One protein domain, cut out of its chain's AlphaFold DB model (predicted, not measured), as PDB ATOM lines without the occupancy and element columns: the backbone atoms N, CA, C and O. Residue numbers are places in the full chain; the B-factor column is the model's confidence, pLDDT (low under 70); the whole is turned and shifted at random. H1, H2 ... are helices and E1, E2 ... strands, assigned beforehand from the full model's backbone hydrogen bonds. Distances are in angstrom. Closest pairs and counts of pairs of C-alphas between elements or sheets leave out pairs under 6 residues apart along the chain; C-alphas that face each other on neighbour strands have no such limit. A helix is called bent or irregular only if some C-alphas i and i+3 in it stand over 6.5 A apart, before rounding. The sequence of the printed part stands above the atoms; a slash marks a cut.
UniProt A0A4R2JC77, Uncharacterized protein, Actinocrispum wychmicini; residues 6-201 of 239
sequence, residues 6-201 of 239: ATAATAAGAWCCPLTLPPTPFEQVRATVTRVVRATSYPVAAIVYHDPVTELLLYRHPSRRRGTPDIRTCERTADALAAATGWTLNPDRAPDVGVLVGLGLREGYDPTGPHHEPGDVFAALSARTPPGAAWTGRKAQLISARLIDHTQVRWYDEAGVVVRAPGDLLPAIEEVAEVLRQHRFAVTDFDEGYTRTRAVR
ATOM      1  N   ALA A   6     176.129 133.903 169.850       95.00
ATOM      2  CA  ALA A   6     177.531 134.163 169.553       95.00
ATOM      3  C   ALA A   6     177.664 135.263 168.491       95.00
ATOM      4  O   ALA A   6     176.746 135.532 167.714       95.00
ATOM      5  N   THR A   7     178.832 135.899 168.443       96.00
ATOM      6  CA  THR A   7     179.170 136.841 167.373       96.00
ATOM      7  C   THR A   7     179.391 136.078 166.066       96.00
ATOM      8  O   THR A   7     180.378 135.363 165.928       96.00
ATOM      9  N   ALA A   8     178.493 136.253 165.097       94.75
ATOM     10  CA  ALA A   8     178.580 135.639 163.769       94.75
ATOM     11  C   ALA A   8     179.365 136.496 162.763       94.75
ATOM     12  O   ALA A   8     179.975 135.979 161.826       94.75
ATOM     13  N   ALA A   9     179.344 137.817 162.945       95.75
ATOM     14  CA  ALA A   9     180.142 138.771 162.185       95.75
ATOM     15  C   ALA A   9     180.438 139.996 163.054       95.75
ATOM     16  O   ALA A   9     179.615 140.382 163.883       95.75
ATOM     17  N   THR A  10     181.594 140.616 162.854       97.06
ATOM     18  CA  THR A  10     181.990 141.845 163.547       97.06
ATOM     19  C   THR A  10     182.733 142.762 162.590       97.06
ATOM     20  O   THR A  10     183.400 142.292 161.666       97.06
ATOM     21  N   ALA A  11     182.610 144.066 162.801       96.88
ATOM     22  CA  ALA A  11     183.390 145.065 162.100       96.88
ATOM     23  C   ALA A  11     183.716 146.244 163.024       96.88
ATOM     24  O   ALA A  11     182.842 146.754 163.727       96.88
ATOM     25  N   ALA A  12     184.976 146.682 162.993       97.56
ATOM     26  CA  ALA A  12     185.452 147.837 163.750       97.56
ATOM     27  C   ALA A  12     184.786 149.125 163.263       97.56
ATOM     28  O   ALA A  12     184.758 149.380 162.056       97.56
ATOM     29  N   GLY A  13     184.273 149.920 164.196       97.19
ATOM     30  CA  GLY A  13     183.526 151.149 163.968       97.19
ATOM     31  C   GLY A  13     182.011 150.945 164.057       97.19
ATOM     32  O   GLY A  13     181.416 150.258 163.217       97.19
ATOM     33  N   ALA A  14     181.396 151.579 165.055       97.56
ATOM     34  CA  ALA A  14     179.958 151.804 165.133       97.56
ATOM     35  C   ALA A  14     179.562 152.943 164.190       97.56
ATOM     36  O   ALA A  14     180.241 153.966 164.126       97.56
ATOM     37  N   TRP A  15     178.488 152.757 163.424       98.12
ATOM     38  CA  TRP A  15     178.020 153.788 162.503       98.12
ATOM     39  C   TRP A  15     176.520 153.691 162.270       98.12
ATOM     40  O   TRP A  15     175.984 152.626 161.944       98.12
ATOM     41  N   CYS A  16     175.861 154.840 162.365       98.31
ATOM     42  CA  CYS A  16     174.535 155.057 161.823       98.31
ATOM     43  C   CYS A  16     174.387 156.517 161.376       98.31
ATOM     44  O   CYS A  16     175.148 157.388 161.790       98.31
ATOM     45  N   CYS A  17     173.421 156.780 160.503       98.56
ATOM     46  CA  CYS A  17     173.147 158.108 159.974       98.56
ATOM     47  C   CYS A  17     171.629 158.320 159.933       98.56
ATOM     48  O   CYS A  17     170.943 157.636 159.165       98.56
ATOM     49  N   PRO A  18     171.076 159.208 160.779       98.44
ATOM     50  CA  PRO A  18     169.678 159.606 160.701       98.44
ATOM     51  C   PRO A  18     169.416 160.492 159.479       98.44
ATOM     52  O   PRO A  18     170.187 161.400 159.173       98.44
ATOM     53  N   LEU A  19     168.289 160.270 158.814       98.50
ATOM     54  CA  LEU A  19     167.786 161.056 157.695       98.50
ATOM     55  C   LEU A  19     166.400 161.602 158.032       98.50
ATOM     56  O   LEU A  19     165.563 160.901 158.603       98.50
ATOM     57  N   THR A  20     166.146 162.842 157.621       98.38
ATOM     58  CA  THR A  20     164.812 163.451 157.620       98.38
ATOM     59  C   THR A  20     164.307 163.564 156.191       98.38
ATOM     60  O   THR A  20     165.023 164.006 155.290       98.38
ATOM     61  N   LEU A  21     163.058 163.156 155.997       98.12
ATOM     62  CA  LEU A  21     162.380 163.107 154.713       98.12
ATOM     63  C   LEU A  21     161.114 163.976 154.780       98.12
ATOM     64  O   LEU A  21     160.493 164.058 155.846       98.12
ATOM     65  N   PRO A  22     160.655 164.569 153.661       97.69
ATOM     66  CA  PRO A  22     159.246 164.940 153.561       97.69
ATOM     67  C   PRO A  22     158.379 163.678 153.741       97.69
ATOM     68  O   PRO A  22     158.877 162.585 153.461       97.69
ATOM     69  N   PRO A  23     157.102 163.781 154.158       97.94
ATOM     70  CA  PRO A  23     156.219 162.618 154.276       97.94
ATOM     71  C   PRO A  23     156.221 161.772 152.993       97.94
ATOM     72  O   PRO A  23     155.672 162.177 151.970       97.94
ATOM     73  N   THR A  24     156.888 160.617 153.040       98.12
ATOM     74  CA  THR A  24     157.185 159.774 151.875       98.12
ATOM     75  C   THR A  24     156.588 158.385 152.094       98.12
ATOM     76  O   THR A  24     156.956 157.733 153.068       98.12
ATOM     77  N   PRO A  25     155.702 157.883 151.215       97.81
ATOM     78  CA  PRO A  25     155.175 156.525 151.343       97.81
ATOM     79  C   PRO A  25     156.294 155.478 151.367       97.81
ATOM     80  O   PRO A  25     157.268 155.596 150.613       97.81
ATOM     81  N   PHE A  26     156.136 154.422 152.166       96.62
ATOM     82  CA  PHE A  26     157.138 153.356 152.283       96.62
ATOM     83  C   PHE A  26     157.600 152.782 150.928       96.62
ATOM     84  O   PHE A  26     158.795 152.608 150.688       96.62
ATOM     85  N   GLU A  27     156.679 152.566 149.985       96.44
ATOM     86  CA  GLU A  27     157.009 152.059 148.643       96.44
ATOM     87  C   GLU A  27     157.913 153.010 147.839       96.44
ATOM     88  O   GLU A  27     158.764 152.570 147.059       96.44
ATOM     89  N   GLN A  28     157.803 154.322 148.055       97.38
ATOM     90  CA  GLN A  28     158.693 155.296 147.424       97.38
ATOM     91  C   GLN A  28     160.088 155.285 148.066       97.38
ATOM     92  O   GLN A  28     161.090 155.389 147.346       97.38
ATOM     93  N   VAL A  29     160.177 155.091 149.389       97.44
ATOM     94  CA  VAL A  29     161.457 154.835 150.077       97.44
ATOM     95  C   VAL A  29     162.109 153.575 149.498       97.44
ATOM     96  O   VAL A  29     163.275 153.606 149.099       97.44
ATOM     97  N   ARG A  30     161.335 152.497 149.337       97.44
ATOM     98  CA  ARG A  30     161.788 151.231 148.751       97.44
ATOM     99  C   ARG A  30     162.322 151.389 147.328       97.44
ATOM    100  O   ARG A  30     163.422 150.923 147.011       97.44
ATOM    101  N   ALA A  31     161.580 152.065 146.456       97.12
ATOM    102  CA  ALA A  31     162.006 152.315 145.079       97.12
ATOM    103  C   ALA A  31     163.309 153.134 145.016       97.12
ATOM    104  O   ALA A  31     164.193 152.856 144.200       97.12
ATOM    105  N   THR A  32     163.452 154.113 145.907       97.31
ATOM    106  CA  THR A  32     164.629 154.982 146.003       97.31
ATOM    107  C   THR A  32     165.864 154.216 146.464       97.31
ATOM    108  O   THR A  32     166.883 154.215 145.770       97.31
ATOM    109  N   VAL A  33     165.764 153.498 147.584       97.44
ATOM    110  CA  VAL A  33     166.859 152.668 148.103       97.44
ATOM    111  C   VAL A  33     167.263 151.613 147.072       97.44
ATOM    112  O   VAL A  33     168.450 151.407 146.844       97.44
ATOM    113  N   THR A  34     166.304 151.010 146.359       97.44
ATOM    114  CA  THR A  34     166.595 150.063 145.268       97.44
ATOM    115  C   THR A  34     167.487 150.690 144.202       97.44
ATOM    116  O   THR A  34     168.446 150.065 143.750       97.44
ATOM    117  N   ARG A  35     167.180 151.923 143.788       96.88
ATOM    118  CA  ARG A  35     167.959 152.641 142.775       96.88
ATOM    119  C   ARG A  35     169.383 152.907 143.254       96.88
ATOM    120  O   ARG A  35     170.313 152.668 142.490       96.88
ATOM    121  N   VAL A  36     169.554 153.336 144.506       96.06
ATOM    122  CA  VAL A  36     170.884 153.594 145.081       96.06
ATOM    123  C   VAL A  36     171.696 152.310 145.222       96.06
ATOM    124  O   VAL A  36     172.850 152.282 144.796       96.06
ATOM    125  N   VAL A  37     171.098 151.226 145.725       95.81
ATOM    126  CA  VAL A  37     171.769 149.917 145.817       95.81
ATOM    127  C   VAL A  37     172.210 149.436 144.431       95.81
ATOM    128  O   VAL A  37     173.324 148.949 144.285       95.81
ATOM    129  N   ARG A  38     171.388 149.610 143.383       96.00
ATOM    130  CA  ARG A  38     171.792 149.273 142.002       96.00
ATOM    131  C   ARG A  38     172.947 150.135 141.501       96.00
ATOM    132  O   ARG A  38     173.868 149.601 140.898       96.00
ATOM    133  N   ALA A  39     172.887 151.445 141.726       93.69
ATOM    134  CA  ALA A  39     173.883 152.382 141.213       93.69
ATOM    135  C   ALA A  39     175.252 152.226 141.894       93.69
ATOM    136  O   ALA A  39     176.283 152.413 141.256       93.69
ATOM    137  N   THR A  40     175.262 151.878 143.180       90.94
ATOM    138  CA  THR A  40     176.484 151.809 143.997       90.94
ATOM    139  C   THR A  40     176.982 150.384 144.227       90.94
ATOM    140  O   THR A  40     178.120 150.191 144.638       90.94
ATOM    141  N   SER A  41     176.138 149.378 143.974       91.62
ATOM    142  CA  SER A  41     176.345 147.979 144.374       91.62
ATOM    143  C   SER A  41     176.526 147.766 145.885       91.62
ATOM    144  O   SER A  41     176.876 146.663 146.305       91.62
ATOM    145  N   TYR A  42     176.264 148.779 146.717       90.19
ATOM    146  CA  TYR A  42     176.430 148.686 148.164       90.19
ATOM    147  C   TYR A  42     175.123 148.296 148.860       90.19
ATOM    148  O   TYR A  42     174.056 148.793 148.490       90.19
ATOM    149  N   PRO A  43     175.176 147.398 149.861       94.38
ATOM    150  CA  PRO A  43     174.000 147.046 150.638       94.38
ATOM    151  C   PRO A  43     173.565 148.221 151.520       94.38
ATOM    152  O   PRO A  43     174.393 148.934 152.083       94.38
ATOM    153  N   VAL A  44     172.255 148.377 151.680       97.06
ATOM    154  CA  VAL A  44     171.638 149.356 152.575       97.06
ATOM    155  C   VAL A  44     170.892 148.605 153.666       97.06
ATOM    156  O   VAL A  44     169.980 147.833 153.370       97.06
ATOM    157  N   ALA A  45     171.256 148.854 154.920       97.69
ATOM    158  CA  ALA A  45     170.454 148.480 156.073       97.69
ATOM    159  C   ALA A  45     169.866 149.749 156.693       97.69
ATOM    160  O   ALA A  45     170.565 150.750 156.872       97.69
ATOM    161  N   ALA A  46     168.563 149.727 156.947       98.31
ATOM    162  CA  ALA A  46     167.837 150.893 157.416       98.31
ATOM    163  C   ALA A  46     166.774 150.509 158.439       98.31
ATOM    164  O   ALA A  46     166.231 149.406 158.431       98.31
ATOM    165  N   ILE A  47     166.478 151.455 159.310       98.38
ATOM    166  CA  ILE A  47     165.348 151.441 160.221       98.38
ATOM    167  C   ILE A  47     164.404 152.533 159.737       98.38
ATOM    168  O   ILE A  47     164.809 153.686 159.593       98.38
ATOM    169  N   VAL A  48     163.153 152.173 159.489       97.94
ATOM    170  CA  VAL A  48     162.113 153.110 159.069       97.94
ATOM    171  C   VAL A  48     161.075 153.232 160.165       97.94
ATOM    172  O   VAL A  48     160.573 152.230 160.675       97.94
ATOM    173  N   TYR A  49     160.741 154.464 160.521       95.44
ATOM    174  CA  TYR A  49     159.717 154.738 161.512       95.44
ATOM    175  C   TYR A  49     158.446 155.208 160.808       95.44
ATOM    176  O   TYR A  49     158.523 156.133 160.006       95.44
ATOM    177  N   HIS A  50     157.310 154.587 161.164       92.12
ATOM    178  CA  HIS A  50     155.942 154.895 160.707       92.12
ATOM    179  C   HIS A  50     155.740 154.970 159.171       92.12
ATOM    180  O   HIS A  50     156.669 154.826 158.385       92.12
ATOM    181  N   ASP A  51     154.490 155.143 158.735       90.06
ATOM    182  CA  ASP A  51     154.113 155.393 157.336       90.06
ATOM    183  C   ASP A  51     152.998 156.461 157.328       90.06
ATOM    184  O   ASP A  51     152.021 156.289 158.067       90.06
ATOM    185  N   PRO A  52     153.126 157.589 156.595       95.75
ATOM    186  CA  PRO A  52     154.234 157.978 155.711       95.75
ATOM    187  C   PRO A  52     155.551 158.179 156.461       95.75
ATOM    188  O   PRO A  52     155.559 158.680 157.581       95.75
ATOM    189  N   VAL A  53     156.667 157.823 155.832       97.88
ATOM    190  CA  VAL A  53     158.015 157.913 156.401       97.88
ATOM    191  C   VAL A  53     158.483 159.366 156.412       97.88
ATOM    192  O   VAL A  53     158.524 160.018 155.369       97.88
ATOM    193  N   THR A  54     158.877 159.870 157.580       98.00
ATOM    194  CA  THR A  54     159.554 161.177 157.733       98.00
ATOM    195  C   THR A  54     160.940 161.037 158.356       98.00
ATOM    196  O   THR A  54     161.732 161.979 158.326       98.00
ATOM    197  N   GLU A  55     161.258 159.853 158.880       97.81
ATOM    198  CA  GLU A  55     162.522 159.540 159.529       97.81
ATOM    199  C   GLU A  55     163.005 158.150 159.111       97.81
ATOM    200  O   GLU A  55     162.259 157.165 159.144       97.81
ATOM    201  N   LEU A  56     164.280 158.078 158.743       97.94
ATOM    202  CA  LEU A  56     164.970 156.847 158.388       97.94
ATOM    203  C   LEU A  56     166.342 156.853 159.056       97.94
ATOM    204  O   LEU A  56     167.046 157.852 159.001       97.94
ATOM    205  N   LEU A  57     166.749 155.749 159.669       98.62
ATOM    206  CA  LEU A  57     168.079 155.598 160.252       98.62
ATOM    207  C   LEU A  57     168.853 154.549 159.459       98.62
ATOM    208  O   LEU A  57     168.547 153.360 159.531       98.62
ATOM    209  N   LEU A  58     169.853 154.985 158.696       98.50
ATOM    210  CA  LEU A  58     170.816 154.076 158.081       98.50
ATOM    211  C   LEU A  58     171.738 153.544 159.165       98.50
ATOM    212  O   LEU A  58     172.173 154.305 160.025       98.50
ATOM    213  N   TYR A  59     172.069 152.262 159.116       98.06
ATOM    214  CA  TYR A  59     173.032 151.675 160.037       98.06
ATOM    215  C   TYR A  59     173.911 150.667 159.314       98.06
ATOM    216  O   TYR A  59     173.583 150.153 158.241       98.06
ATOM    217  N   ARG A  60     175.077 150.406 159.893       96.69
ATOM    218  CA  ARG A  60     175.998 149.407 159.370       96.69
ATOM    219  C   ARG A  60     175.500 148.013 159.751       96.69
ATOM    220  O   ARG A  60     175.144 147.784 160.896       96.69
ATOM    221  N   HIS A  61     175.494 147.061 158.820       94.75
ATOM    222  CA  HIS A  61     175.081 145.683 159.110       94.75
ATOM    223  C   HIS A  61     176.165 144.683 158.681       94.75
ATOM    224  O   HIS A  61     176.353 144.462 157.481       94.75
ATOM    225  N   PRO A  62     176.898 144.084 159.638       92.12
ATOM    226  CA  PRO A  62     177.938 143.112 159.338       92.12
ATOM    227  C   PRO A  62     177.397 141.792 158.789       92.12
ATOM    228  O   PRO A  62     176.465 141.200 159.336       92.12
ATOM    229  N   SER A  63     178.034 141.275 157.738       90.06
ATOM    230  CA  SER A  63     177.720 139.963 157.168       90.06
ATOM    231  C   SER A  63     178.991 139.170 156.885       90.06
ATOM    232  O   SER A  63     179.907 139.663 156.232       90.06
ATOM    233  N   ARG A  64     179.028 137.904 157.319       87.69
ATOM    234  CA  ARG A  64     180.125 136.981 156.991       87.69
ATOM    235  C   ARG A  64     180.125 136.619 155.501       87.69
ATOM    236  O   ARG A  64     181.151 136.725 154.846       87.69
ATOM    237  N   ARG A  65     178.958 136.259 154.947       86.88
ATOM    238  CA  ARG A  65     178.807 135.808 153.547       86.88
ATOM    239  C   ARG A  65     178.974 136.932 152.522       86.88
ATOM    240  O   ARG A  65     179.424 136.681 151.411       86.88
ATOM    241  N   ARG A  66     178.545 138.154 152.851       84.56
ATOM    242  CA  ARG A  66     178.501 139.282 151.896       84.56
ATOM    243  C   ARG A  66     179.513 140.388 152.204       84.56
ATOM    244  O   ARG A  66     179.548 141.383 151.490       84.56
ATOM    245  N   GLY A  67     180.332 140.203 153.237       88.50
ATOM    246  CA  GLY A  67     181.217 141.237 153.753       88.50
ATOM    247  C   GLY A  67     180.462 142.316 154.530       88.50
ATOM    248  O   GLY A  67     179.240 142.288 154.680       88.50
ATOM    249  N   THR A  68     181.218 143.283 155.038       91.62
ATOM    250  CA  THR A  68     180.677 144.428 155.773       91.62
ATOM    251  C   THR A  68     181.177 145.703 155.104       91.62
ATOM    252  O   THR A  68     182.395 145.836 154.965       91.62
ATOM    253  N   PRO A  69     180.301 146.638 154.689       92.88
ATOM    254  CA  PRO A  69     180.765 147.917 154.156       92.88
ATOM    255  C   PRO A  69     181.612 148.638 155.211       92.88
ATOM    256  O   PRO A  69     181.327 148.543 156.407       92.88
ATOM    257  N   ASP A  70     182.674 149.326 154.802       95.44
ATOM    258  CA  ASP A  70     183.394 150.235 155.699       95.44
ATOM    259  C   ASP A  70     182.589 151.526 155.943       95.44
ATOM    260  O   ASP A  70     181.610 151.804 155.245       95.44
ATOM    261  N   ILE A  71     182.987 152.315 156.947       97.00
ATOM    262  CA  ILE A  71     182.286 153.558 157.315       97.00
ATOM    263  C   ILE A  71     182.214 154.525 156.130       97.00
ATOM    264  O   ILE A  71     181.142 155.035 155.825       97.00
ATOM    265  N   ARG A  72     183.316 154.705 155.394       96.88
ATOM    266  CA  ARG A  72     183.350 155.599 154.225       96.88
ATOM    267  C   ARG A  72     182.356 155.169 153.150       96.88
ATOM    268  O   ARG A  72     181.797 155.997 152.442       96.88
ATOM    269  N   THR A  73     182.156 153.867 152.978       95.38
ATOM    270  CA  THR A  73     181.177 153.303 152.045       95.38
ATOM    271  C   THR A  73     179.754 153.556 152.525       95.38
ATOM    272  O   THR A  73     178.897 153.917 151.716       95.38
ATOM    273  N   CYS A  74     179.506 153.432 153.828       97.44
ATOM    274  CA  CYS A  74     178.237 153.808 154.441       97.44
ATOM    275  C   CYS A  74     177.929 155.306 154.248       97.44
ATOM    276  O   CYS A  74     176.840 155.638 153.784       97.44
ATOM    277  N   GLU A  75     178.900 156.189 154.497       97.69
ATOM    278  CA  GLU A  75     178.789 157.642 154.293       97.69
ATOM    279  C   GLU A  75     178.490 157.991 152.832       97.69
ATOM    280  O   GLU A  75     177.471 158.614 152.553       97.69
ATOM    281  N   ARG A  76     179.278 157.473 151.875       97.00
ATOM    282  CA  ARG A  76     179.017 157.683 150.437       97.00
ATOM    283  C   ARG A  76     177.624 157.214 150.015       97.00
ATOM    284  O   ARG A  76     177.020 157.796 149.118       97.00
ATOM    285  N   THR A  77     177.121 156.142 150.625       96.56
ATOM    286  CA  THR A  77     175.776 155.626 150.338       96.56
ATOM    287  C   THR A  77     174.695 156.550 150.904       96.56
ATOM    288  O   THR A  77     173.694 156.792 150.227       96.56
ATOM    289  N   ALA A  78     174.901 157.104 152.103       97.88
ATOM    290  CA  ALA A  78     174.018 158.111 152.691       97.88
ATOM    291  C   ALA A  78     173.994 159.397 151.847       97.88
ATOM    292  O   ALA A  78     172.915 159.877 151.501       97.88
ATOM    293  N   ASP A  79     175.160 159.886 151.421       97.88
ATOM    294  CA  ASP A  79     175.287 161.051 150.541       97.88
ATOM    295  C   ASP A  79     174.589 160.823 149.196       97.88
ATOM    296  O   ASP A  79     173.858 161.688 148.713       97.88
ATOM    297  N   ALA A  80     174.751 159.637 148.598       96.50
ATOM    298  CA  ALA A  80     174.077 159.285 147.352       96.50
ATOM    299  C   ALA A  80     172.547 159.248 147.509       96.50
ATOM    300  O   ALA A  80     171.829 159.682 146.604       96.50
ATOM    301  N   LEU A  81     172.038 158.758 148.648       96.94
ATOM    302  CA  LEU A  81     170.611 158.814 148.973       96.94
ATOM    303  C   LEU A  81     170.129 160.259 149.077       96.94
ATOM    304  O   LEU A  81     169.170 160.613 148.391       96.94
ATOM    305  N   ALA A  82     170.797 161.092 149.875       97.44
ATOM    306  CA  ALA A  82     170.458 162.504 150.044       97.44
ATOM    307  C   ALA A  82     170.475 163.266 148.708       97.44
ATOM    308  O   ALA A  82     169.489 163.906 148.346       97.44
ATOM    309  N   ALA A  83     171.537 163.118 147.912       96.44
ATOM    310  CA  ALA A  83     171.666 163.765 146.608       96.44
ATOM    311  C   ALA A  83     170.569 163.341 145.615       96.44
ATOM    312  O   ALA A  83     170.073 164.164 144.848       96.44
ATOM    313  N   ALA A  84     170.155 162.070 145.631       94.75
ATOM    314  CA  ALA A  84     169.130 161.553 144.725       94.75
ATOM    315  C   ALA A  84     167.692 161.965 145.094       94.75
ATOM    316  O   ALA A  84     166.775 161.740 144.300       94.75
ATOM    317  N   THR A  85     167.472 162.498 146.298       97.00
ATOM    318  CA  THR A  85     166.131 162.638 146.890       97.00
ATOM    319  C   THR A  85     165.832 164.016 147.461       97.00
ATOM    320  O   THR A  85     164.661 164.362 147.605       97.00
ATOM    321  N   GLY A  86     166.863 164.781 147.822       97.00
ATOM    322  CA  GLY A  86     166.728 165.965 148.666       97.00
ATOM    323  C   GLY A  86     166.477 165.649 150.146       97.00
ATOM    324  O   GLY A  86     166.150 166.559 150.904       97.00
ATOM    325  N   TRP A  87     166.595 164.388 150.582       98.19
ATOM    326  CA  TRP A  87     166.515 164.044 152.004       98.19
ATOM    327  C   TRP A  87     167.682 164.665 152.770       98.19
ATOM    328  O   TRP A  87     168.797 164.771 152.263       98.19
ATOM    329  N   THR A  88     167.425 165.074 154.008       98.62
ATOM    330  CA  THR A  88     168.419 165.753 154.843       98.62
ATOM    331  C   THR A  88     169.131 164.741 155.730       98.62
ATOM    332  O   THR A  88     168.479 164.047 156.510       98.62
ATOM    333  N   LEU A  89     170.459 164.663 155.628       98.56
ATOM    334  CA  LEU A  89     171.286 163.916 156.577       98.56
ATOM    335  C   LEU A  89     171.361 164.686 157.903       98.56
ATOM    336  O   LEU A  89     171.546 165.899 157.902       98.56
ATOM    337  N   ASN A  90     171.252 163.985 159.030       98.19
ATOM    338  CA  ASN A  90     171.383 164.561 160.370       98.19
ATOM    339  C   ASN A  90     172.400 163.759 161.203       98.19
ATOM    340  O   ASN A  90     172.010 163.141 162.199       98.19
ATOM    341  N   PRO A  91     173.688 163.722 160.811       96.88
ATOM    342  CA  PRO A  91     174.703 162.937 161.516       96.88
ATOM    343  C   PRO A  91     174.850 163.352 162.987       96.88
ATOM    344  O   PRO A  91     175.016 162.486 163.834       96.88
ATOM    345  N   ASP A  92     174.648 164.631 163.313       97.12
ATOM    346  CA  ASP A  92     174.710 165.147 164.692       97.12
ATOM    347  C   ASP A  92     173.588 164.614 165.605       97.12
ATOM    348  O   ASP A  92     173.604 164.828 166.814       97.12
ATOM    349  N   ARG A  93     172.578 163.939 165.037       96.81
ATOM    350  CA  ARG A  93     171.509 163.253 165.785       96.81
ATOM    351  C   ARG A  93     171.760 161.752 165.931       96.81
ATOM    352  O   ARG A  93     170.907 161.039 166.477       96.81
ATOM    353  N   ALA A  94     172.861 161.241 165.383       96.25
ATOM    354  CA  ALA A  94     173.251 159.862 165.610       96.25
ATOM    355  C   ALA A  94     173.538 159.668 167.113       96.25
ATOM    356  O   ALA A  94     174.118 160.552 167.737       96.25
ATOM    357  N   PRO A  95     173.108 158.549 167.716       94.75
ATOM    358  CA  PRO A  95     173.595 158.170 169.031       94.75
ATOM    359  C   PRO A  95     175.113 157.991 168.979       94.75
ATOM    360  O   PRO A  95     175.649 157.446 168.014       94.75
ATOM    361  N   ASP A  96     175.767 158.448 170.033       95.94
ATOM    362  CA  ASP A  96     177.212 158.411 170.247       95.94
ATOM    363  C   ASP A  96     177.604 157.570 171.474       95.94
ATOM    364  O   ASP A  96     178.788 157.359 171.718       95.94
ATOM    365  N   VAL A  97     176.615 157.056 172.212       97.25
ATOM    366  CA  VAL A  97     176.774 156.217 173.407       97.25
ATOM    367  C   VAL A  97     175.771 155.062 173.421       97.25
ATOM    368  O   VAL A  97     174.691 155.138 172.818       97.25
ATOM    369  N   GLY A  98     176.108 153.998 174.147       98.19
ATOM    370  CA  GLY A  98     175.275 152.816 174.332       98.19
ATOM    371  C   GLY A  98     175.264 151.868 173.134       98.19
ATOM    372  O   GLY A  98     176.193 151.797 172.330       98.19
ATOM    373  N   VAL A  99     174.165 151.132 173.001       98.62
ATOM    374  CA  VAL A  99     173.891 150.184 171.923       98.62
ATOM    375  C   VAL A  99     172.595 150.535 171.195       98.62
ATOM    376  O   VAL A  99     171.622 151.002 171.792       98.62
ATOM    377  N   LEU A 100     172.564 150.257 169.893       98.62
ATOM    378  CA  LEU A 100     171.375 150.269 169.042       98.62
ATOM    379  C   LEU A 100     171.143 148.858 168.498       98.62
ATOM    380  O   LEU A 100     172.001 148.307 167.801       98.62
ATOM    381  N   VAL A 101     169.971 148.294 168.788       98.50
ATOM    382  CA  VAL A 101     169.600 146.928 168.399       98.50
ATOM    383  C   VAL A 101     168.243 146.930 167.706       98.50
ATOM    384  O   VAL A 101     167.266 147.436 168.252       98.50
ATOM    385  N   GLY A 102     168.176 146.361 166.502       97.94
ATOM    386  CA  GLY A 102     166.914 146.076 165.815       97.94
ATOM    387  C   GLY A 102     166.503 144.627 166.046       97.94
ATOM    388  O   GLY A 102     167.232 143.722 165.642       97.94
ATOM    389  N   LEU A 103     165.350 144.410 166.676       98.00
ATOM    390  CA  LEU A 103     164.753 143.093 166.890       98.00
ATOM    391  C   LEU A 103     163.551 142.925 165.964       98.00
ATOM    392  O   LEU A 103     162.615 143.727 166.016       98.00
ATOM    393  N   GLY A 104     163.581 141.896 165.117       97.44
ATOM    394  CA  GLY A 104     162.409 141.480 164.356       97.44
ATOM    395  C   GLY A 104     161.319 140.973 165.299       97.44
ATOM    396  O   GLY A 104     161.596 140.482 166.391       97.44
ATOM    397  N   LEU A 105     160.060 141.123 164.889       97.62
ATOM    398  CA  LEU A 105     158.916 140.615 165.652       97.62
ATOM    399  C   LEU A 105     158.477 139.218 165.219       97.62
ATOM    400  O   LEU A 105     157.629 138.623 165.867       97.62
ATOM    401  N   ARG A 106     159.019 138.697 164.119       97.25
ATOM    402  CA  ARG A 106     158.703 137.358 163.624       97.25
ATOM    403  C   ARG A 106     159.709 136.353 164.169       97.25
ATOM    404  O   ARG A 106     160.908 136.624 164.134       97.25
ATOM    405  N   GLU A 107     159.238 135.203 164.640       94.88
ATOM    406  CA  GLU A 107     160.117 134.105 165.050       94.88
ATOM    407  C   GLU A 107     160.893 133.553 163.838       94.88
ATOM    408  O   GLU A 107     160.304 133.171 162.823       94.88
ATOM    409  N   GLY A 108     162.225 133.479 163.940       90.50
ATOM    410  CA  GLY A 108     163.086 132.947 162.881       90.50
ATOM    411  C   GLY A 108     162.927 133.623 161.504       90.50
ATOM    412  O   GLY A 108     162.673 134.821 161.387       90.50
ATOM    413  N   TYR A 109     163.130 132.847 160.432       84.81
ATOM    414  CA  TYR A 109     163.003 133.315 159.035       84.81
ATOM    415  C   TYR A 109     161.785 132.768 158.296       84.81
ATOM    416  O   TYR A 109     161.601 133.096 157.125       84.81
ATOM    417  N   ASP A 110     160.972 131.935 158.944       87.88
ATOM    418  CA  ASP A 110     159.760 131.416 158.319       87.88
ATOM    419  C   ASP A 110     158.798 132.590 158.063       87.88
ATOM    420  O   ASP A 110     158.401 133.253 159.019       87.88
ATOM    421  N   PRO A 111     158.394 132.877 156.810       87.81
ATOM    422  CA  PRO A 111     157.482 133.977 156.498       87.81
ATOM    423  C   PRO A 111     156.082 133.793 157.100       87.81
ATOM    424  O   PRO A 111     155.299 134.740 157.098       87.81
ATOM    425  N   THR A 112     155.761 132.586 157.570       91.50
ATOM    426  CA  THR A 112     154.530 132.227 158.283       91.50
ATOM    427  C   THR A 112     154.752 131.981 159.776       91.50
ATOM    428  O   THR A 112     153.812 131.599 160.473       91.50
ATOM    429  N   GLY A 113     155.973 132.215 160.271       92.38
ATOM    430  CA  GLY A 113     156.312 132.096 161.683       92.38
ATOM    431  C   GLY A 113     155.468 133.030 162.560       92.38
ATOM    432  O   GLY A 113     154.991 134.060 162.072       92.38
ATOM    433  N   PRO A 114     155.265 132.699 163.848       96.00
ATOM    434  CA  PRO A 114     154.539 133.560 164.774       96.00
ATOM    435  C   PRO A 114     155.092 134.990 164.805       96.00
ATOM    436  O   PRO A 114     156.302 135.208 164.715       96.00
ATOM    437  N   HIS A 115     154.188 135.959 164.936       96.75
ATOM    438  CA  HIS A 115     154.517 137.369 165.103       96.75
ATOM    439  C   HIS A 115     154.206 137.801 166.536       96.75
ATOM    440  O   HIS A 115     153.088 137.614 167.016       96.75
ATOM    441  N   HIS A 116     155.192 138.399 167.188       97.12
ATOM    442  CA  HIS A 116     155.056 139.078 168.466       97.12
ATOM    443  C   HIS A 116     154.564 140.510 168.271       97.12
ATOM    444  O   HIS A 116     154.774 141.132 167.225       97.12
ATOM    445  N   GLU A 117     153.969 141.074 169.314       97.56
ATOM    446  CA  GLU A 117     153.646 142.491 169.349       97.56
ATOM    447  C   GLU A 117     154.815 143.290 169.944       97.56
ATOM    448  O   GLU A 117     155.526 142.816 170.831       97.56
ATOM    449  N   PRO A 118     155.009 144.563 169.557       98.00
ATOM    450  CA  PRO A 118     156.022 145.416 170.180       98.00
ATOM    451  C   PRO A 118     155.895 145.521 171.706       98.00
ATOM    452  O   PRO A 118     156.892 145.695 172.402       98.00
ATOM    453  N   GLY A 119     154.663 145.424 172.224       97.94
ATOM    454  CA  GLY A 119     154.392 145.427 173.660       97.94
ATOM    455  C   GLY A 119     155.044 144.253 174.389       97.94
ATOM    456  O   GLY A 119     155.517 144.443 175.508       97.94
ATOM    457  N   ASP A 120     155.156 143.093 173.738       96.69
ATOM    458  CA  ASP A 120     155.811 141.908 174.299       96.69
ATOM    459  C   ASP A 120     157.302 142.175 174.516       96.69
ATOM    460  O   ASP A 120     157.846 141.863 175.574       96.69
ATOM    461  N   VAL A 121     157.947 142.845 173.554       97.62
ATOM    462  CA  VAL A 121     159.356 143.260 173.647       97.62
ATOM    463  C   VAL A 121     159.556 144.227 174.813       97.62
ATOM    464  O   VAL A 121     160.460 144.046 175.629       97.62
ATOM    465  N   PHE A 122     158.696 145.244 174.926       98.31
ATOM    466  CA  PHE A 122     158.800 146.251 175.984       98.31
ATOM    467  C   PHE A 122     158.565 145.657 177.374       98.31
ATOM    468  O   PHE A 122     159.309 145.964 178.307       98.31
ATOM    469  N   ALA A 123     157.564 144.786 177.513       97.56
ATOM    470  CA  ALA A 123     157.275 144.093 178.762       97.56
ATOM    471  C   ALA A 123     158.424 143.152 179.152       97.56
ATOM    472  O   ALA A 123     158.884 143.180 180.295       97.56
ATOM    473  N   ALA A 124     158.941 142.373 178.198       97.25
ATOM    474  CA  ALA A 124     160.039 141.443 178.431       97.25
ATOM    475  C   ALA A 124     161.340 142.153 178.833       97.25
ATOM    476  O   ALA A 124     162.043 141.652 179.715       97.25
ATOM    477  N   LEU A 125     161.644 143.308 178.230       97.69
ATOM    478  CA  LEU A 125     162.816 144.111 178.577       97.69
ATOM    479  C   LEU A 125     162.643 144.802 179.936       97.69
ATOM    480  O   LEU A 125     163.554 144.771 180.760       97.69
ATOM    481  N   SER A 126     161.455 145.343 180.229       97.62
ATOM    482  CA  SER A 126     161.136 145.921 181.547       97.62
ATOM    483  C   SER A 126     161.303 144.899 182.675       97.62
ATOM    484  O   SER A 126     161.835 145.226 183.728       97.62
ATOM    485  N   ALA A 127     160.894 143.648 182.449       97.38
ATOM    486  CA  ALA A 127     161.003 142.577 183.439       97.38
ATOM    487  C   ALA A 127     162.449 142.106 183.698       97.38
ATOM    488  O   ALA A 127     162.711 141.484 184.724       97.38
ATOM    489  N   ARG A 128     163.376 142.372 182.769       96.62
ATOM    490  CA  ARG A 128     164.784 141.928 182.821       96.62
ATOM    491  C   ARG A 128     165.767 143.039 183.159       96.62
ATOM    492  O   ARG A 128     166.951 142.774 183.333       96.62
ATOM    493  N   THR A 129     165.298 144.278 183.219       96.94
ATOM    494  CA  THR A 129     166.137 145.439 183.501       96.94
ATOM    495  C   THR A 129     165.873 145.942 184.920       96.94
ATOM    496  O   THR A 129     164.748 145.829 185.414       96.94
ATOM    497  N   PRO A 130     166.889 146.479 185.619       96.31
ATOM    498  CA  PRO A 130     166.675 147.100 186.918       96.31
ATOM    499  C   PRO A 130     165.633 148.227 186.839       96.31
ATOM    500  O   PRO A 130     165.597 148.956 185.841       96.31
ATOM    501  N   PRO A 131     164.815 148.438 187.886       95.69
ATOM    502  CA  PRO A 131     163.938 149.600 187.951       95.69
ATOM    503  C   PRO A 131     164.727 150.899 187.730       95.69
ATOM    504  O   PRO A 131     165.732 151.140 188.395       95.69
ATOM    505  N   GLY A 132     164.273 151.732 186.790       93.62
ATOM    506  CA  GLY A 132     164.942 152.990 186.436       93.62
ATOM    507  C   GLY A 132     166.077 152.865 185.412       93.62
ATOM    508  O   GLY A 132     166.693 153.879 185.090       93.62
ATOM    509  N   ALA A 133     166.345 151.671 184.873       95.19
ATOM    510  CA  ALA A 133     167.282 151.501 183.768       95.19
ATOM    511  C   ALA A 133     166.876 152.367 182.561       95.19
ATOM    512  O   ALA A 133     165.727 152.347 182.115       95.19
ATOM    513  N   ALA A 134     167.828 153.131 182.027       95.94
ATOM    514  CA  ALA A 134     167.575 154.075 180.948       95.94
ATOM    515  C   ALA A 134     167.626 153.370 179.588       95.94
ATOM    516  O   ALA A 134     168.688 153.241 178.996       95.94
ATOM    517  N   TRP A 135     166.489 152.932 179.060       98.00
ATOM    518  CA  TRP A 135     166.398 152.433 177.688       98.00
ATOM    519  C   TRP A 135     165.175 153.011 176.979       98.00
ATOM    520  O   TRP A 135     164.218 153.465 177.604       98.00
ATOM    521  N   THR A 136     165.211 153.011 175.650       98.00
ATOM    522  CA  THR A 136     164.076 153.402 174.810       98.00
ATOM    523  C   THR A 136     163.795 152.319 173.784       98.00
ATOM    524  O   THR A 136     164.713 151.677 173.274       98.00
ATOM    525  N   GLY A 137     162.517 152.106 173.490       97.75
ATOM    526  CA  GLY A 137     162.057 151.168 172.478       97.75
ATOM    527  C   GLY A 137     161.083 151.860 171.536       97.75
ATOM    528  O   GLY A 137     160.172 152.557 171.982       97.75
ATOM    529  N   ARG A 138     161.259 151.679 170.226       98.00
ATOM    530  CA  ARG A 138     160.367 152.259 169.211       98.00
ATOM    531  C   ARG A 138     160.007 151.224 168.155       98.00
ATOM    532  O   ARG A 138     160.880 150.519 167.658       98.00
ATOM    533  N   LYS A 139     158.721 151.163 167.796       98.06
ATOM    534  CA  LYS A 139     158.234 150.362 166.662       98.06
ATOM    535  C   LYS A 139     158.894 150.848 165.371       98.06
ATOM    536  O   LYS A 139     158.971 152.059 165.153       98.06
ATOM    537  N   ALA A 140     159.328 149.929 164.522       98.12
ATOM    538  CA  ALA A 140     159.959 150.256 163.250       98.12
ATOM    539  C   ALA A 140     159.724 149.163 162.203       98.12
ATOM    540  O   ALA A 140     159.378 148.035 162.541       98.12
ATOM    541  N   GLN A 141     159.971 149.495 160.940       97.88
ATOM    542  CA  GLN A 141     160.245 148.521 159.893       97.88
ATOM    543  C   GLN A 141     161.766 148.394 159.753       97.88
ATOM    544  O   GLN A 141     162.456 149.381 159.481       97.88
ATOM    545  N   LEU A 142     162.298 147.193 159.952       97.56
ATOM    546  CA  LEU A 142     163.706 146.878 159.727       97.56
ATOM    547  C   LEU A 142     163.887 146.512 158.258       97.56
ATOM    548  O   LEU A 142     163.108 145.736 157.717       97.56
ATOM    549  N   ILE A 143     164.901 147.073 157.606       97.38
ATOM    550  CA  ILE A 143     165.153 146.903 156.175       97.38
ATOM    551  C   ILE A 143     166.590 146.451 155.950       97.38
ATOM    552  O   ILE A 143     167.532 147.005 156.518       97.38
ATOM    553  N   SER A 144     166.757 145.512 155.025       96.25
ATOM    554  CA  SER A 144     168.028 145.176 154.397       96.25
ATOM    555  C   SER A 144     167.828 144.997 152.889       96.25
ATOM    556  O   SER A 144     167.233 144.018 152.436       96.25
ATOM    557  N   ALA A 145     168.379 145.911 152.097       96.75
ATOM    558  CA  ALA A 145     168.387 145.863 150.640       96.75
ATOM    559  C   ALA A 145     169.808 145.596 150.126       96.75
ATOM    560  O   ALA A 145     170.762 146.256 150.531       96.75
ATOM    561  N   ARG A 146     169.969 144.624 149.225       94.69
ATOM    562  CA  ARG A 146     171.289 144.234 148.697       94.69
ATOM    563  C   ARG A 146     171.208 143.710 147.274       94.69
ATOM    564  O   ARG A 146     170.216 143.090 146.902       94.69
ATOM    565  N   LEU A 147     172.255 143.943 146.490       94.31
ATOM    566  CA  LEU A 147     172.380 143.408 145.137       94.31
ATOM    567  C   LEU A 147     172.789 141.924 145.198       94.31
ATOM    568  O   LEU A 147     173.726 141.564 145.905       94.31
ATOM    569  N   ILE A 148     172.072 141.069 144.472       92.19
ATOM    570  CA  ILE A 148     172.334 139.638 144.298       92.19
ATOM    571  C   ILE A 148     172.698 139.411 142.830       92.19
ATOM    572  O   ILE A 148     172.059 139.977 141.937       92.19
ATOM    573  N   ASP A 149     173.765 138.642 142.605       89.50
ATOM    574  CA  ASP A 149     174.302 138.285 141.285       89.50
ATOM    575  C   ASP A 149     174.440 139.484 140.338       89.50
ATOM    576  O   ASP A 149     174.162 139.401 139.145       89.50
ATOM    577  N   HIS A 150     174.805 140.641 140.903       88.38
ATOM    578  CA  HIS A 150     175.009 141.920 140.213       88.38
ATOM    579  C   HIS A 150     173.819 142.458 139.395       88.38
ATOM    580  O   HIS A 150     173.960 143.458 138.696       88.38
ATOM    581  N   THR A 151     172.639 141.845 139.485       90.94
ATOM    582  CA  THR A 151     171.520 142.119 138.565       90.94
ATOM    583  C   THR A 151     170.222 142.458 139.285       90.94
ATOM    584  O   THR A 151     169.456 143.307 138.819       90.94
ATOM    585  N   GLN A 152     169.971 141.854 140.447       95.38
ATOM    586  CA  GLN A 152     168.713 142.013 141.169       95.38
ATOM    587  C   GLN A 152     168.942 142.543 142.580       95.38
ATOM    588  O   GLN A 152     169.732 141.999 143.341       95.38
ATOM    589  N   VAL A 153     168.198 143.579 142.973       96.38
ATOM    590  CA  VAL A 153     168.157 143.992 144.383       96.38
ATOM    591  C   VAL A 153     167.163 143.108 145.111       96.38
ATOM    592  O   VAL A 153     165.969 143.127 144.803       96.38
ATOM    593  N   ARG A 154     167.656 142.349 146.084       95.00
ATOM    594  CA  ARG A 154     166.826 141.617 147.028       95.00
ATOM    595  C   ARG A 154     166.531 142.495 148.235       95.00
ATOM    596  O   ARG A 154     167.429 143.120 148.798       95.00
ATOM    597  N   TRP A 155     165.261 142.490 148.614       95.12
ATOM    598  CA  TRP A 155     164.727 143.184 149.771       95.12
ATOM    599  C   TRP A 155     164.377 142.188 150.858       95.12
ATOM    600  O   TRP A 155     163.741 141.173 150.584       95.12
ATOM    601  N   TYR A 156     164.785 142.523 152.070       93.75
ATOM    602  CA  TYR A 156     164.287 141.938 153.294       93.75
ATOM    603  C   TYR A 156     163.729 143.090 154.107       93.75
ATOM    604  O   TYR A 156     164.434 144.076 154.334       93.75
ATOM    605  N   ASP A 157     162.474 142.978 154.500       94.81
ATOM    606  CA  ASP A 157     161.866 143.903 155.430       94.81
ATOM    607  C   ASP A 157     161.004 143.131 156.429       94.81
ATOM    608  O   ASP A 157     160.455 142.068 156.121       94.81
ATOM    609  N   GLU A 158     160.963 143.621 157.660       95.56
ATOM    610  CA  GLU A 158     160.115 143.066 158.706       95.56
ATOM    611  C   GLU A 158     159.714 144.120 159.731       95.56
ATOM    612  O   GLU A 158     160.465 145.058 160.014       95.56
ATOM    613  N   ALA A 159     158.523 143.947 160.306       97.12
ATOM    614  CA  ALA A 159     158.121 144.715 161.470       97.12
ATOM    615  C   ALA A 159     159.032 144.354 162.650       97.12
ATOM    616  O   ALA A 159     159.356 143.184 162.873       97.12
ATOM    617  N   GLY A 160     159.440 145.369 163.402       97.94
ATOM    618  CA  GLY A 160     160.445 145.249 164.441       97.94
ATOM    619  C   GLY A 160     160.290 146.270 165.559       97.94
ATOM    620  O   GLY A 160     159.456 147.183 165.530       97.94
ATOM    621  N   VAL A 161     161.167 146.129 166.543       98.38
ATOM    622  CA  VAL A 161     161.423 147.121 167.582       98.38
ATOM    623  C   VAL A 161     162.893 147.492 167.539       98.38
ATOM    624  O   VAL A 161     163.768 146.636 167.452       98.38
ATOM    625  N   VAL A 162     163.163 148.786 167.623       98.44
ATOM    626  CA  VAL A 162     164.513 149.313 167.776       98.44
ATOM    627  C   VAL A 162     164.691 149.718 169.222       98.44
ATOM    628  O   VAL A 162     163.937 150.553 169.727       98.44
ATOM    629  N   VAL A 163     165.681 149.119 169.867       98.56
ATOM    630  CA  VAL A 163     166.059 149.384 171.249       98.56
ATOM    631  C   VAL A 163     167.329 150.224 171.255       98.56
ATOM    632  O   VAL A 163     168.304 149.884 170.582       98.56
ATOM    633  N   ARG A 164     167.314 151.317 172.021       98.50
ATOM    634  CA  ARG A 164     168.524 152.029 172.447       98.50
ATOM    635  C   ARG A 164     168.682 151.881 173.948       98.50
ATOM    636  O   ARG A 164     167.724 152.126 174.680       98.50
ATOM    637  N   ALA A 165     169.869 151.504 174.388       98.50
ATOM    638  CA  ALA A 165     170.164 151.233 175.788       98.50
ATOM    639  C   ALA A 165     171.664 151.419 176.066       98.50
ATOM    640  O   ALA A 165     172.447 151.372 175.124       98.50
ATOM    641  N   PRO A 166     172.088 151.592 177.323       98.25
ATOM    642  CA  PRO A 166     173.469 151.385 177.742       98.25
ATOM    643  C   PRO A 166     173.977 149.982 177.375       98.25
ATOM    644  O   PRO A 166     173.194 149.027 177.327       98.25
ATOM    645  N   GLY A 167     175.283 149.844 177.121       97.25
ATOM    646  CA  GLY A 167     175.877 148.567 176.708       97.25
ATOM    647  C   GLY A 167     175.735 147.431 177.730       97.25
ATOM    648  O   GLY A 167     175.620 146.268 177.342       97.25
ATOM    649  N   ASP A 168     175.647 147.745 179.026       97.25
ATOM    650  CA  ASP A 168     175.458 146.761 180.103       97.25
ATOM    651  C   ASP A 168     174.083 146.066 180.077       97.25
ATOM    652  O   ASP A 168     173.927 144.996 180.667       97.25
ATOM    653  N   LEU A 169     173.103 146.610 179.341       97.94
ATOM    654  CA  LEU A 169     171.792 145.989 179.128       97.94
ATOM    655  C   LEU A 169     171.756 145.035 177.926       97.94
ATOM    656  O   LEU A 169     170.734 144.381 177.703       97.94
ATOM    657  N   LEU A 170     172.844 144.904 177.158       97.31
ATOM    658  CA  LEU A 170     172.893 143.980 176.022       97.31
ATOM    659  C   LEU A 170     172.557 142.520 176.397       97.31
ATOM    660  O   LEU A 170     171.805 141.900 175.644       97.31
ATOM    661  N   PRO A 171     173.008 141.960 177.540       96.69
ATOM    662  CA  PRO A 171     172.585 140.623 177.965       96.69
ATOM    663  C   PRO A 171     171.062 140.491 178.124       96.69
ATOM    664  O   PRO A 171     170.483 139.508 177.671       96.69
ATOM    665  N   ALA A 172     170.388 141.501 178.684       97.31
ATOM    666  CA  ALA A 172     168.929 141.499 178.807       97.31
ATOM    667  C   ALA A 172     168.241 141.571 177.431       97.31
ATOM    668  O   ALA A 172     167.235 140.900 177.207       97.31
ATOM    669  N   ILE A 173     168.795 142.344 176.490       97.94
ATOM    670  CA  ILE A 173     168.307 142.408 175.102       97.94
ATOM    671  C   ILE A 173     168.477 141.051 174.401       97.94
ATOM    672  O   ILE A 173     167.580 140.625 173.676       97.94
ATOM    673  N   GLU A 174     169.588 140.351 174.637       97.44
ATOM    674  CA  GLU A 174     169.834 138.998 174.122       97.44
ATOM    675  C   GLU A 174     168.816 137.980 174.636       97.44
ATOM    676  O   GLU A 174     168.281 137.201 173.848       97.44
ATOM    677  N   GLU A 175     168.488 138.023 175.926       96.56
ATOM    678  CA  GLU A 175     167.436 137.177 176.496       96.56
ATOM    679  C   GLU A 175     166.056 137.487 175.898       96.56
ATOM    680  O   GLU A 175     165.268 136.576 175.642       96.56
ATOM    681  N   VAL A 176     165.744 138.762 175.636       97.44
ATOM    682  CA  VAL A 176     164.504 139.132 174.935       97.44
ATOM    683  C   VAL A 176     164.515 138.588 173.507       97.44
ATOM    684  O   VAL A 176     163.531 137.993 173.082       97.44
ATOM    685  N   ALA A 177     165.624 138.719 172.778       97.12
ATOM    686  CA  ALA A 177     165.751 138.167 171.432       97.12
ATOM    687  C   ALA A 177     165.560 136.639 171.411       97.12
ATOM    688  O   ALA A 177     164.972 136.105 170.474       97.12
ATOM    689  N   GLU A 178     166.029 135.923 172.436       95.69
ATOM    690  CA  GLU A 178     165.791 134.484 172.611       95.69
ATOM    691  C   GLU A 178     164.311 134.152 172.847       95.69
ATOM    692  O   GLU A 178     163.790 133.236 172.211       95.69
ATOM    693  N   VAL A 179     163.604 134.922 173.684       94.50
ATOM    694  CA  VAL A 179     162.146 134.773 173.873       94.50
ATOM    695  C   VAL A 179     161.393 134.969 172.558       94.50
ATOM    696  O   VAL A 179     160.464 134.220 172.273       94.50
ATOM    697  N   LEU A 180     161.832 135.930 171.743       94.19
ATOM    698  CA  LEU A 180     161.299 136.200 170.404       94.19
ATOM    699  C   LEU A 180     161.802 135.207 169.338       94.19
ATOM    700  O   LEU A 180     161.585 135.420 168.143       94.19
ATOM    701  N   ARG A 181     162.567 134.183 169.747       95.19
ATOM    702  CA  ARG A 181     163.209 133.171 168.894       95.19
ATOM    703  C   ARG A 181     163.901 133.766 167.669       95.19
ATOM    704  O   ARG A 181     163.798 133.256 166.550       95.19
ATOM    705  N   GLN A 182     164.609 134.873 167.870       95.12
ATOM    706  CA  GLN A 182     165.387 135.490 166.808       95.12
ATOM    707  C   GLN A 182     166.567 134.582 166.455       95.12
ATOM    708  O   GLN A 182     167.308 134.120 167.313       95.12
ATOM    709  N   HIS A 183     166.778 134.311 165.170       94.12
ATOM    710  CA  HIS A 183     167.956 133.542 164.756       94.12
ATOM    711  C   HIS A 183     169.215 134.409 164.737       94.12
ATOM    712  O   HIS A 183     170.304 133.934 165.061       94.12
ATOM    713  N   ARG A 184     169.068 135.683 164.348       94.88
ATOM    714  CA  ARG A 184     170.145 136.672 164.339       94.88
ATOM    715  C   ARG A 184     169.602 138.086 164.489       94.88
ATOM    716  O   ARG A 184     168.483 138.353 164.064       94.88
ATOM    717  N   PHE A 185     170.430 138.993 164.983       96.25
ATOM    718  CA  PHE A 185     170.164 140.431 164.979       96.25
ATOM    719  C   PHE A 185     171.476 141.226 164.970       96.25
ATOM    720  O   PHE A 185     172.543 140.702 165.304       96.25
ATOM    721  N   ALA A 186     171.405 142.491 164.561       96.38
ATOM    722  CA  ALA A 186     172.551 143.392 164.530       96.38
ATOM    723  C   ALA A 186     172.590 144.275 165.784       96.38
ATOM    724  O   ALA A 186     171.562 144.779 166.233       96.38
ATOM    725  N   VAL A 187     173.793 144.488 166.308       98.31
ATOM    726  CA  VAL A 187     174.100 145.395 167.414       98.31
ATOM    727  C   VAL A 187     175.103 146.416 166.902       98.31
ATOM    728  O   VAL A 187     176.197 146.047 166.468       98.31
ATOM    729  N   THR A 188     174.737 147.691 166.955       98.56
ATOM    730  CA  THR A 188     175.687 148.800 166.804       98.56
ATOM    731  C   THR A 188     176.060 149.267 168.203       98.56
ATOM    732  O   THR A 188     175.192 149.748 168.922       98.56
ATOM    733  N   ASP A 189     177.310 149.054 168.599       98.44
ATOM    734  CA  ASP A 189     177.824 149.294 169.947       98.44
ATOM    735  C   ASP A 189     178.744 150.517 169.937       98.44
ATOM    736  O   ASP A 189     179.888 150.444 169.480       98.44
ATOM    737  N   PHE A 190     178.204 151.662 170.352       98.25
ATOM    738  CA  PHE A 190     178.904 152.945 170.332       98.25
ATOM    739  C   PHE A 190     179.933 153.047 171.459       98.25
ATOM    740  O   PHE A 190     180.985 153.644 171.242       98.25
ATOM    741  N   ASP A 191     179.679 152.396 172.599       97.75
ATOM    742  CA  ASP A 191     180.603 152.364 173.737       97.75
ATOM    743  C   ASP A 191     181.881 151.581 173.393       97.75
ATOM    744  O   ASP A 191     182.993 152.034 173.670       97.75
ATOM    745  N   GLU A 192     181.746 150.417 172.746       97.50
ATOM    746  CA  GLU A 192     182.895 149.605 172.319       97.50
ATOM    747  C   GLU A 192     183.464 150.044 170.958       97.50
ATOM    748  O   GLU A 192     184.587 149.677 170.603       97.50
ATOM    749  N   GLY A 193     182.707 150.810 170.169       97.56
ATOM    750  CA  GLY A 193     183.104 151.247 168.833       97.56
ATOM    751  C   GLY A 193     183.086 150.120 167.796       97.56
ATOM    752  O   GLY A 193     183.930 150.099 166.899       97.56
ATOM    753  N   TYR A 194     182.133 149.189 167.875       97.75
ATOM    754  CA  TYR A 194     181.983 148.076 166.929       97.75
ATOM    755  C   TYR A 194     180.548 147.936 166.438       97.75
ATOM    756  O   TYR A 194     179.586 148.341 167.078       97.75
ATOM    757  N   THR A 195     180.388 147.281 165.292       97.81
ATOM    758  CA  THR A 195     179.098 146.712 164.905       97.81
ATOM    759  C   THR A 195     179.236 145.204 164.794       97.81
ATOM    760  O   THR A 195     180.192 144.712 164.191       97.81
ATOM    761  N   ARG A 196     178.281 144.454 165.346       97.31
ATOM    762  CA  ARG A 196     178.291 142.987 165.360       97.31
ATOM    763  C   ARG A 196     176.937 142.401 165.000       97.31
ATOM    764  O   ARG A 196     175.901 142.956 165.338       97.31
ATOM    765  N   THR A 197     176.958 141.243 164.360       96.88
ATOM    766  CA  THR A 197     175.778 140.397 164.177       96.88
ATOM    767  C   THR A 197     175.846 139.277 165.201       96.88
ATOM    768  O   THR A 197     176.820 138.522 165.232       96.88
ATOM    769  N   ARG A 198     174.827 139.189 166.052       96.50
ATOM    770  CA  ARG A 198     174.637 138.118 167.033       96.50
ATOM    771  C   ARG A 198     173.749 137.056 166.402       96.50
ATOM    772  O   ARG A 198     172.746 137.412 165.795       96.50
ATOM    773  N   ALA A 199     174.112 135.784 166.517       94.88
ATOM    774  CA  ALA A 199     173.304 134.665 166.034       94.88
ATOM    775  C   ALA A 199     173.280 133.526 167.057       94.88
ATOM    776  O   ALA A 199     174.239 133.370 167.814       94.88
ATOM    777  N   VAL A 200     172.190 132.758 167.091       92.69
ATOM    778  CA  VAL A 200     172.076 131.566 167.944       92.69
ATOM    779  C   VAL A 200     173.243 130.627 167.641       92.69
ATOM    780  O   VAL A 200     173.548 130.370 166.475       92.69
ATOM    781  N   ARG A 201     173.908 130.112 168.680       87.31
ATOM    782  CA  ARG A 201     174.894 129.039 168.524       87.31
ATOM    783  C   ARG A 201     174.165 127.809 168.004       87.31
ATOM    784  O   ARG A 201     173.504 127.110 168.765       87.31
TER     785      ARG A 201
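What this domain is: This is residues 6 to 201 of the 239 residues of an uncharacterized protein of Actinocrispum wychmicini (UniProt A0A4R2JC77). One twisted sheet of nine strands folds back on itself into two leaves, E1 E9 E8 E5 facing E6 E3 E4 E2, with the long strand E7 as the hinge. H1 and H2 pack on the leaf that holds E2, E3, E4 and E6, where the sheet curls round H1, while H3 sits over E7 and H4 packs on E5. The 196 printed residues hold four named helices and nine named strands, in the order E1 E2 H1 E3 E4 H2 E5 H3 E6 E7 H4 E8 E9, of mixed class; the sheet, E1 E9 E8 E5 E7 E6 E3 E4 E2, is antiparallel. The whole is compact, with a radius of gyration of the C-alphas of 16.0 A and spans of 45 by 37 by 33 A.

How they stand to each other: E1, residues 6 to 12, and E2, residues 16 to 24, are the edge strands and are apart. H1, residues 26 to 40, is on the sheet. E3, residues 44 to 49, and E4, residues 53 to 59, form a hairpin, with N 47 and O 57 2.8 A apart; between the antiparallel neighbours E2 and E4, N 19 and O 56 are within hydrogen-bond range at 2.7 A. E2, H1 and E3 make a split strand-helix-strand unit, two strands running the same way with E4 between them; its crossover is right-handed. H2, residues 71 to 85, runs along the strands at a height over the sheet of 9.1 A and touches H1, Leu 81 to Val 36, C-alphas 6.5 A apart, at a steep tilt of 56 degrees, opposite ways. E5 is residues 99 to 104. H3, residues 118 to 128, is on the opposite face from H2. E6, residues 136 to 148, and E7, residues 152 to 165, form a hairpin, with N 142 and O 158 2.8 A apart; N 46 and O 143 are 2.9 A apart between E3 and E6, N 101 and O 163 2.9 A between E5 and E7. H4, residues 167 to 179, is irregular, C-alphas 168 and 171 being 7.1 A apart; its residues 172 to 176 alone touch H3, the C-alphas of Ala 172 and Arg 128 being 5.8 A apart. E8, residues 184 to 189, and E9, residues 194 to 200, form a hairpin, with N 187 and O 196 2.8 A apart; N 100 and O 188 are 2.8 A apart between E5 and E8, N 8 and O 197 2.8 A between E1 and E9. In H1, H2 and H3 every O i to N i+4 pair is within hydrogen-bond range; in H4, 7 of 9.

Where its parts are: E1 begins at C-alpha 6, (177.531, 134.163, 169.553), and E9 ends at C-alpha 200, (172.076, 131.566, 167.944). E6 is 34.5 A long and bends by 67 degrees at residue 139; E7 is 35.9 A long and bends by 70 degrees at residue 159. H1 is 21.1 A long and H2 21.3 A.

The domain as a whole: The C-alphas farthest apart, of Pro 131 and Thr 151, are 50.5 A apart. The printed part has no cut; the links E4 to H2, H2 to E5 and E5 to H3 are long. No printed residue is under 70 in pLDDT.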